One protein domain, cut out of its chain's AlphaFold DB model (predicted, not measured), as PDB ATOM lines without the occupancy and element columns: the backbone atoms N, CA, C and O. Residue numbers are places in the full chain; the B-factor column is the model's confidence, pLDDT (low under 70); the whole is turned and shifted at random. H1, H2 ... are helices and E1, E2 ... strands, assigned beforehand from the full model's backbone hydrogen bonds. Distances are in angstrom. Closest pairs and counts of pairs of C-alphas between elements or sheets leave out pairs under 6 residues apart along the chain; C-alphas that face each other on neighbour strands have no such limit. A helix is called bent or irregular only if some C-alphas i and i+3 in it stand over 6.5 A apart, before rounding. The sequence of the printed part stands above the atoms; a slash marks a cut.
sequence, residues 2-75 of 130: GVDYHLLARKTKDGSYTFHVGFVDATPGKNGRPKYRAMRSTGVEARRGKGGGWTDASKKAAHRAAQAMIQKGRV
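AT A GLANCE: This is residues 2 to 75 of the 130 residues of an uncharacterized protein of Spirochaetaceae bacterium (UniProt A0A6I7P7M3). A strongly twisted sheet forms a meander, E1 E2 E3, each strand the antiparallel neighbour of the one before, with E2 and E3 sharply bent; H1 packs slantwise on one face, making two layers. The 74 printed residues hold three strands, then one helix, mixed in class. The whole is compact, radius of gyration of the C-alphas 13.0 A, spanning 37 by 31 by 23 A.

HOW THE PARTS SIT: Start at E1, residues 5 to 11, a hairpin with E2, residues 17 to 28; N 8 and O 20 are 2.8 A apart. E2 and E3, residues 34 to 45, form the next hairpin; find N 21 and O 40 at 2.8 A. H1, residues 56 to 71, is on the sheet, height over the sheet 8.5 A; its closest C-alphas to E3 are Ala 65 and Thr 42, 5.8 A. In H1 every O i to N i+4 pair is within hydrogen-bond range.

IN THESE COORDINATES: Find C-alpha 5 at (273.837, 267.784, 227.485); E1 runs 19.1 A. E2, 27.4 A, bends 75 degrees at residue 25; E3, 23.8 A, bends 87 degrees at residue 37. H1 runs 22.3 A to C-alpha 71 at (265.778, 260.233, 235.021).

THE WHOLE: The farthest C-alphas, Thr 27 and Lys 50, are 37.5 A apart. The printed part has no cut. Look for pLDDT under 70 at residues 2 to 3, 30 and 72 to 75.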
ATOM      1  N   GLY A   2     273.725 257.072 226.698       56.78
ATOM      2  CA  GLY A   2     273.924 258.326 227.432       56.78
ATOM      3  C   GLY A   2     273.255 259.486 226.693       56.78
ATOM      4  O   GLY A   2     273.244 259.500 225.466       56.78
ATOM      5  N   VAL A   3     272.642 260.413 227.429       68.50
ATOM      6  CA  VAL A   3     272.090 261.647 226.855       68.50
ATOM      7  C   VAL A   3     273.126 262.743 227.055       68.50
ATOM      8  O   VAL A   3     273.369 263.144 228.194       68.50
ATOM      9  N   ASP A   4     273.708 263.236 225.964       81.62
ATOM     10  CA  ASP A   4     274.647 264.354 226.019       81.62
ATOM     11  C   ASP A   4     273.907 265.677 226.235       81.62
ATOM     12  O   ASP A   4     272.876 265.972 225.616       81.62
ATOM     13  N   TYR A   5     274.420 266.491 227.156       85.12
ATOM     14  CA  TYR A   5     273.837 267.784 227.485       85.12
ATOM     15  C   TYR A   5     274.904 268.822 227.810       85.12
ATOM     16  O   TYR A   5     275.949 268.519 228.381       85.12
ATOM     17  N   HIS A   6     274.593 270.080 227.508       88.25
ATOM     18  CA  HIS A   6     275.404 271.234 227.876       88.25
ATOM     19  C   HIS A   6     274.674 272.106 228.896       88.25
ATOM     20  O   HIS A   6     273.464 272.325 228.798       88.25
ATOM     21  N   LEU A   7     275.425 272.644 229.860       88.38
ATOM     22  CA  LEU A   7     274.940 273.673 230.775       88.38
ATOM     23  C   LEU A   7     275.263 275.056 230.217       88.38
ATOM     24  O   LEU A   7     276.415 275.389 229.953       88.38
ATOM     25  N   LEU A   8     274.230 275.874 230.066       89.44
ATOM     26  CA  LEU A   8     274.311 277.207 229.492       89.44
ATOM     27  C   LEU A   8     273.756 278.201 230.505       89.44
ATOM     28  O   LEU A   8     272.571 278.164 230.828       89.44
ATOM     29  N   ALA A   9     274.596 279.099 231.011       90.25
ATOM     30  CA  ALA A   9     274.118 280.199 231.835       90.25
ATOM     31  C   ALA A   9     273.439 281.240 230.937       90.25
ATOM     32  O   ALA A   9     274.052 281.755 230.001       90.25
ATOM     33  N   ARG A  10     272.172 281.554 231.213       89.19
ATOM     34  CA  ARG A  10     271.430 282.611 230.520       89.19
ATOM     35  C   ARG A  10     271.052 283.708 231.495       89.19
ATOM     36  O   ARG A  10     270.655 283.423 232.621       89.19
ATOM     37  N   LYS A  11     271.180 284.950 231.035       90.31
ATOM     38  CA  LYS A  11     270.735 286.124 231.778       90.31
ATOM     39  C   LYS A  11     269.207 286.168 231.766       90.31
ATOM     40  O   LYS A  11     268.594 286.028 230.706       90.31
ATOM     41  N   THR A  12     268.607 286.317 232.933       87.69
ATOM     42  CA  THR A  12     267.169 286.518 233.114       87.69
ATOM     43  C   THR A  12     266.821 287.991 232.902       87.69
ATOM     44  O   THR A  12     267.704 288.852 232.816       87.69
ATOM     45  N   LYS A  13     265.522 288.297 232.807       85.75
ATOM     46  CA  LYS A  13     265.049 289.689 232.719       85.75
ATOM     47  C   LYS A  13     265.453 290.506 233.949       85.75
ATOM     48  O   LYS A  13     265.791 291.674 233.805       85.75
ATOM     49  N   ASP A  14     265.526 289.852 235.104       84.81
ATOM     50  CA  ASP A  14     265.879 290.459 236.392       84.81
ATOM     51  C   ASP A  14     267.394 290.691 236.548       84.81
ATOM     52  O   ASP A  14     267.867 291.149 237.582       84.81
ATOM     53  N   GLY A  15     268.188 290.350 235.528       85.00
ATOM     54  CA  GLY A  15     269.634 290.561 235.513       85.00
ATOM     55  C   GLY A  15     270.455 289.450 236.169       85.00
ATOM     56  O   GLY A  15     271.673 289.420 235.972       85.00
ATOM     57  N   SER A  16     269.813 288.512 236.870       87.25
ATOM     58  CA  SER A  16     270.448 287.299 237.391       87.25
ATOM     59  C   SER A  16     270.787 286.316 236.265       87.25
ATOM     60  O   SER A  16     270.325 286.444 235.130       87.25
ATOM     61  N   TYR A  17     271.628 285.322 236.550       90.56
ATOM     62  CA  TYR A  17     271.897 284.237 235.609       90.56
ATOM     63  C   TYR A  17     271.276 282.947 236.125       90.56
ATOM     64  O   TYR A  17     271.354 282.636 237.309       90.56
ATOM     65  N   THR A  18     270.690 282.162 235.233       90.12
ATOM     66  CA  THR A  18     270.161 280.832 235.547       90.12
ATOM     67  C   THR A  18     270.775 279.818 234.600       90.12
ATOM     68  O   THR A  18     270.967 280.097 233.414       90.12
ATOM     69  N   PHE A  19     271.097 278.629 235.104       89.56
ATOM     70  CA  PHE A  19     271.558 277.545 234.250       89.56
ATOM     71  C   PHE A  19     270.397 276.923 233.479       89.56
ATOM     72  O   PHE A  19     269.374 276.531 234.041       89.56
ATOM     73  N   HIS A  20     270.586 276.773 232.177       87.81
ATOM     74  CA  HIS A  20     269.729 276.005 231.296       87.81
ATOM     75  C   HIS A  20     270.466 274.748 230.845       87.81
ATOM     76  O   HIS A  20     271.653 274.794 230.534       87.81
ATOM     77  N   VAL A  21     269.747 273.633 230.780       87.62
ATOM     78  CA  VAL A  21     270.221 272.391 230.173       87.62
ATOM     79  C   VAL A  21     269.807 272.399 228.712       87.62
ATOM     80  O   VAL A  21     268.611 272.465 228.418       87.62
ATOM     81  N   GLY A  22     270.779 272.364 227.807       85.62
ATOM     82  CA  GLY A  22     270.570 272.097 226.389       85.62
ATOM     83  C   GLY A  22     270.900 270.641 226.094       85.62
ATOM     84  O   GLY A  22     272.058 270.253 226.204       85.62
ATOM     85  N   PHE A  23     269.905 269.843 225.723       83.12
ATOM     86  CA  PHE A  23     270.109 268.449 225.326       83.12
ATOM     87  C   PHE A  23     270.563 268.393 223.875       83.12
ATOM     88  O   PHE A  23     269.890 268.954 223.003       83.12
ATOM     89  N   VAL A  24     271.711 267.768 223.637       82.19
ATOM     90  CA  VAL A  24     272.348 267.713 222.322       82.19
ATOM     91  C   VAL A  24     271.643 266.654 221.476       82.19
ATOM     92  O   VAL A  24     271.314 265.567 221.944       82.19
ATOM     93  N   ASP A  25     271.328 267.020 220.241       75.69
ATOM     94  CA  ASP A  25     270.810 266.113 219.226       75.69
ATOM     95  C   ASP A  25     271.981 265.300 218.650       75.69
ATOM     96  O   ASP A  25     273.081 265.827 218.488       75.69
ATOM     97  N   ALA A  26     271.747 264.033 218.307       70.62
ATOM     98  CA  ALA A  26     272.757 263.199 217.651       70.62
ATOM     99  C   ALA A  26     273.121 263.743 216.258       70.62
ATOM    100  O   ALA A  26     274.192 263.460 215.726       70.62
ATOM    101  N   THR A  27     272.230 264.548 215.671       73.56
ATOM    102  CA  THR A  27     272.480 265.217 214.396       73.56
ATOM    103  C   THR A  27     273.355 266.458 214.610       73.56
ATOM    104  O   THR A  27     272.958 267.348 215.373       73.56
ATOM    105  N   PRO A  28     274.498 266.593 213.914       71.56
ATOM    106  CA  PRO A  28     275.295 267.810 213.978       71.56
ATOM    107  C   PRO A  28     274.478 269.016 213.489       71.56
ATOM    108  O   PRO A  28     273.689 268.930 212.546       71.56
ATOM    109  N   GLY A  29     274.633 270.153 214.164       72.44
ATOM    110  CA  GLY A  29     274.006 271.407 213.761       72.44
ATOM    111  C   GLY A  29     274.781 272.115 212.654       72.44
ATOM    112  O   GLY A  29     275.838 271.671 212.203       72.44
ATOM    113  N   LYS A  30     274.256 273.262 212.214       69.19
ATOM    114  CA  LYS A  30     274.917 274.087 211.192       69.19
ATOM    115  C   LYS A  30     276.307 274.529 211.670       69.19
ATOM    116  O   LYS A  30     276.471 274.941 212.819       69.19
ATOM    117  N   ASN A  31     277.283 274.489 210.764       74.31
ATOM    118  CA  ASN A  31     278.662 274.952 210.968       74.31
ATOM    119  C   ASN A  31     279.394 274.249 212.128       74.31
ATOM    120  O   ASN A  31     280.093 274.899 212.901       74.31
ATOM    121  N   GLY A  32     279.176 272.939 212.300       72.50
ATOM    122  CA  GLY A  32     279.839 272.138 213.339       72.50
ATOM    123  C   GLY A  32     279.381 272.447 214.769       72.50
ATOM    124  O   GLY A  32     279.941 271.918 215.726       72.50
ATOM    125  N   ARG A  33     278.362 273.298 214.944       74.31
ATOM    126  CA  ARG A  33     277.808 273.600 216.266       74.31
ATOM    127  C   ARG A  33     276.866 272.479 216.709       74.31
ATOM    128  O   ARG A  33     276.107 271.972 215.884       74.31
ATOM    129  N   PRO A  34     276.841 272.127 218.004       74.94
ATOM    130  CA  PRO A  34     275.872 271.172 218.523       74.94
ATOM    131  C   PRO A  34     274.453 271.700 218.293       74.94
ATOM    132  O   PRO A  34     274.127 272.839 218.646       74.94
ATOM    133  N   LYS A  35     273.602 270.872 217.686       79.56
ATOM    134  CA  LYS A  35     272.170 271.145 217.589       79.56
ATOM    135  C   LYS A  35     271.536 270.753 218.917       79.56
ATOM    136  O   LYS A  35     271.759 269.652 219.404       79.56
ATOM    137  N   TYR A  36     270.750 271.643 219.511       79.75
ATOM    138  CA  TYR A  36     270.021 271.330 220.738       79.75
ATOM    139  C   TYR A  36     268.598 270.903 220.396       79.75
ATOM    140  O   TYR A  36     267.872 271.653 219.743       79.75
ATOM    141  N   ARG A  37     268.188 269.722 220.859       72.88
ATOM    142  CA  ARG A  37     266.833 269.194 220.638       72.88
ATOM    143  C   ARG A  37     265.814 269.813 221.592       72.88
ATOM    144  O   ARG A  37     264.660 270.017 221.237       72.88
ATOM    145  N   ALA A  38     266.247 270.121 222.811       76.00
ATOM    146  CA  ALA A  38     265.435 270.793 223.813       76.00
ATOM    147  C   ALA A  38     266.320 271.620 224.745       76.00
ATOM    148  O   ALA A  38     267.444 271.231 225.061       76.00
ATOM    149  N   MET A  39     265.785 272.744 225.223       83.12
ATOM    150  CA  MET A  39     266.431 273.562 226.242       83.12
ATOM    151  C   MET A  39     265.473 273.799 227.406       83.12
ATOM    152  O   MET A  39     264.332 274.219 227.204       83.12
ATOM    153  N   ARG A  40     265.915 273.521 228.633       82.62
ATOM    154  CA  ARG A  40     265.096 273.652 229.848       82.62
ATOM    155  C   ARG A  40     265.849 274.412 230.928       82.62
ATOM    156  O   ARG A  40     267.041 274.204 231.112       82.62
ATOM    157  N   SER A  41     265.152 275.296 231.638       85.25
ATOM    158  CA  SER A  41     265.720 275.955 232.817       85.25
ATOM    159  C   SER A  41     265.873 274.939 233.947       85.25
ATOM    160  O   SER A  41     264.939 274.185 234.222       85.25
ATOM    161  N   THR A  42     267.035 274.928 234.599       84.19
ATOM    162  CA  THR A  42     267.267 274.136 235.819       84.19
ATOM    163  C   THR A  42     266.634 274.766 237.056       84.19
ATOM    164  O   THR A  42     266.488 274.079 238.061       84.19
ATOM    165  N   GLY A  43     266.293 276.060 237.002       84.06
ATOM    166  CA  GLY A  43     265.931 276.847 238.183       84.06
ATOM    167  C   GLY A  43     267.110 277.142 239.120       84.06
ATOM    168  O   GLY A  43     266.915 277.771 240.152       84.06
ATOM    169  N   VAL A  44     268.331 276.713 238.777       86.94
ATOM    170  CA  VAL A  44     269.534 276.968 239.572       86.94
ATOM    171  C   VAL A  44     270.152 278.290 239.141       86.94
ATOM    172  O   VAL A  44     270.539 278.466 237.982       86.94
ATOM    173  N   GLU A  45     270.272 279.209 240.092       88.81
ATOM    174  CA  GLU A  45     270.978 280.470 239.902       88.81
ATOM    175  C   GLU A  45     272.473 280.216 239.646       88.81
ATOM    176  O   GLU A  45     273.165 279.541 240.415       88.81
ATOM    177  N   ALA A  46     272.984 280.766 238.550       87.12
ATOM    178  CA  ALA A  46     274.390 280.723 238.200       87.12
ATOM    179  C   ALA A  46     275.113 281.877 238.903       87.12
ATOM    180  O   ALA A  46     275.033 283.034 238.491       87.12
ATOM    181  N   ARG A  47     275.835 281.553 239.977       86.25
ATOM    182  CA  ARG A  47     276.632 282.528 240.730       86.25
ATOM    183  C   ARG A  47     278.060 282.554 240.210       86.25
ATOM    184  O   ARG A  47     278.652 281.499 239.974       86.25
ATOM    185  N   ARG A  48     278.624 283.750 240.040       86.62
ATOM    186  CA  ARG A  48     280.046 283.919 239.713       86.62
ATOM    187  C   ARG A  48     280.887 283.919 240.983       86.62
ATOM    188  O   ARG A  48     280.496 284.500 241.989       86.62
ATOM    189  N   GLY A  49     282.023 283.236 240.927       82.88
ATOM    190  CA  GLY A  49     283.057 283.300 241.950       82.88
ATOM    191  C   GLY A  49     283.968 284.512 241.755       82.88
ATOM    192  O   GLY A  49     283.878 285.235 240.762       82.88
ATOM    193  N   LYS A  50     284.900 284.692 242.695       78.38
ATOM    194  CA  LYS A  50     285.831 285.832 242.745       78.38
ATOM    195  C   LYS A  50     286.731 285.960 241.499       78.38
ATOM    196  O   LYS A  50     287.195 287.050 241.201       78.38
ATOM    197  N   GLY A  51     286.932 284.869 240.753       80.62
ATOM    198  CA  GLY A  51     287.715 284.818 239.509       80.62
ATOM    199  C   GLY A  51     286.902 284.934 238.212       80.62
ATOM    200  O   GLY A  51     287.360 284.485 237.169       80.62
ATOM    201  N   GLY A  52     285.660 285.429 238.256       78.38
ATOM    202  CA  GLY A  52     284.826 285.643 237.059       78.38
ATOM    203  C   GLY A  52     284.175 284.385 236.461       78.38
ATOM    204  O   GLY A  52     283.210 284.502 235.703       78.38
ATOM    205  N   GLY A  53     284.629 283.186 236.838       85.88
ATOM    206  CA  GLY A  53     284.000 281.907 236.488       85.88
ATOM    207  C   GLY A  53     282.759 281.577 237.329       85.88
ATOM    208  O   GLY A  53     282.567 282.113 238.419       85.88
ATOM    209  N   TRP A  54     281.907 280.668 236.842       87.81
ATOM    210  CA  TRP A  54     280.771 280.148 237.620       87.81
ATOM    211  C   TRP A  54     281.246 279.267 238.777       87.81
ATOM    212  O   TRP A  54     282.149 278.450 238.586       87.81
ATOM    213  N   THR A  55     280.619 279.394 239.946       89.06
ATOM    214  CA  THR A  55     280.983 278.613 241.137       89.06
ATOM    215  C   THR A  55     280.732 277.121 240.936       89.06
ATOM    216  O   THR A  55     279.719 276.722 240.358       89.06
ATOM    217  N   ASP A  56     281.603 276.276 241.485       86.31
ATOM    218  CA  ASP A  56     281.446 274.821 241.371       86.31
ATOM    219  C   ASP A  56     280.185 274.312 242.069       86.31
ATOM    220  O   ASP A  56     279.538 273.386 241.584       86.31
ATOM    221  N   ALA A  57     279.763 274.974 243.150       86.38
ATOM    222  CA  ALA A  57     278.498 274.682 243.816       86.38
ATOM    223  C   ALA A  57     277.296 274.859 242.871       86.38
ATOM    224  O   ALA A  57     276.444 273.971 242.784       86.38
ATOM    225  N   SER A  58     277.247 275.965 242.117       86.06
ATOM    226  CA  SER A  58     276.145 276.236 241.183       86.06
ATOM    227  C   SER A  58     276.169 275.292 239.975       86.06
ATOM    228  O   SER A  58     275.125 274.759 239.597       86.06
ATOM    229  N   LYS A  59     277.357 274.970 239.439       87.12
ATOM    230  CA  LYS A  59     277.514 273.953 238.384       87.12
ATOM    231  C   LYS A  59     277.068 272.568 238.855       87.12
ATOM    232  O   LYS A  59     276.301 271.902 238.164       87.12
ATOM    233  N   LYS A  60     277.502 272.130 240.043       89.56
ATOM    234  CA  LYS A  60     277.147 270.819 240.613       89.56
ATOM    235  C   LYS A  60     275.643 270.700 240.856       89.56
ATOM    236  O   LYS A  60     275.054 269.665 240.547       89.56
ATOM    237  N   ALA A  61     275.009 271.759 241.360       87.31
ATOM    238  CA  ALA A  61     273.559 271.815 241.519       87.31
ATOM    239  C   ALA A  61     272.830 271.733 240.166       87.31
ATOM    240  O   ALA A  61     271.884 270.958 240.023       87.31
ATOM    241  N   ALA A  62     273.310 272.452 239.147       88.38
ATOM    242  CA  ALA A  62     272.749 272.400 237.799       88.38
ATOM    243  C   ALA A  62     272.906 271.014 237.141       88.38
ATOM    244  O   ALA A  62     271.964 270.527 236.520       88.38
ATOM    245  N   HIS A  63     274.043 270.335 237.331       87.56
ATOM    246  CA  HIS A  63     274.244 268.956 236.869       87.56
ATOM    247  C   HIS A  63     273.288 267.967 237.548       87.56
ATOM    248  O   HIS A  63     272.685 267.139 236.866       87.56
ATOM    249  N   ARG A  64     273.077 268.081 238.866       88.25
ATOM    250  CA  ARG A  64     272.077 267.262 239.579       88.25
ATOM    251  C   ARG A  64     270.666 267.499 239.041       88.25
ATOM    252  O   ARG A  64     269.924 266.543 238.829       88.25
ATOM    253  N   ALA A  65     270.307 268.754 238.772       85.19
ATOM    254  CA  ALA A  65     269.019 269.090 238.170       85.19
ATOM    255  C   ALA A  65     268.874 268.491 236.758       85.19
ATOM    256  O   ALA A  65     267.822 267.939 236.437       85.19
ATOM    257  N   ALA A  66     269.927 268.538 235.935       83.81
ATOM    258  CA  ALA A  66     269.946 267.921 234.609       83.81
ATOM    259  C   ALA A  66     269.753 266.397 234.682       83.81
ATOM    260  O   ALA A  66     268.892 265.853 233.991       83.81
ATOM    261  N   GLN A  67     270.480 265.716 235.571       83.31
ATOM    262  CA  GLN A  67     270.331 264.275 235.797       83.31
ATOM    263  C   GLN A  67     268.917 263.911 236.254       83.31
ATOM    264  O   GLN A  67     268.322 262.978 235.718       83.31
ATOM    265  N   ALA A  68     268.334 264.685 237.173       81.50
ATOM    266  CA  ALA A  68     266.956 264.481 237.608       81.50
ATOM    267  C   ALA A  68     265.945 264.670 236.460       81.50
ATOM    268  O   ALA A  68     264.942 263.962 236.407       81.50
ATOM    269  N   MET A  69     266.183 265.596 235.522       77.12
ATOM    270  CA  MET A  69     265.335 265.742 234.330       77.12
ATOM    271  C   MET A  69     265.436 264.532 233.401       77.12
ATOM    272  O   MET A  69     264.402 264.086 232.904       77.12
ATOM    273  N   ILE A  70     266.649 264.006 233.196       77.56
ATOM    274  CA  ILE A  70     266.904 262.810 232.379       77.56
ATOM    275  C   ILE A  70     266.209 261.592 233.000       77.56
ATOM    276  O   ILE A  70     265.439 260.925 232.314       77.56
ATOM    277  N   GLN A  71     266.404 261.350 234.300       76.06
ATOM    278  CA  GLN A  71     265.778 260.233 235.021       76.06
ATOM    279  C   GLN A  71     264.246 260.303 235.002       76.06
ATOM    280  O   GLN A  71     263.582 259.282 234.876       76.06
ATOM    281  N   LYS A  72     263.672 261.509 235.090       67.69
ATOM    282  CA  LYS A  72     262.216 261.725 235.056       67.69
ATOM    283  C   LYS A  72     261.610 261.690 233.646       67.69
ATOM    284  O   LYS A  72     260.433 262.005 233.505       67.69
ATOM    285  N   GLY A  73     262.393 261.425 232.597       62.69
ATOM    286  CA  GLY A  73     261.904 261.393 231.213       62.69
ATOM    287  C   GLY A  73     261.506 262.756 230.626       62.69
ATOM    288  O   GLY A  73     261.161 262.840 229.457       62.69
ATOM    289  N   ARG A  74     261.650 263.876 231.357       59.00
ATOM    290  CA  ARG A  74     261.223 265.231 230.910       59.00
ATOM    291  C   ARG A  74     261.975 265.765 229.674       59.00
ATOM    292  O   ARG A  74     261.715 266.886 229.234       59.00
ATOM    293  N   VAL A  75     262.924 264.993 229.155       55.91
ATOM    294  CA  VAL A  75     263.844 265.305 228.054       55.91
ATOM    295  C   VAL A  75     263.315 264.823 226.692       55.91
ATOM    296  O   VAL A  75     263.786 265.289 225.650       55.91
TER     297      VAL A  75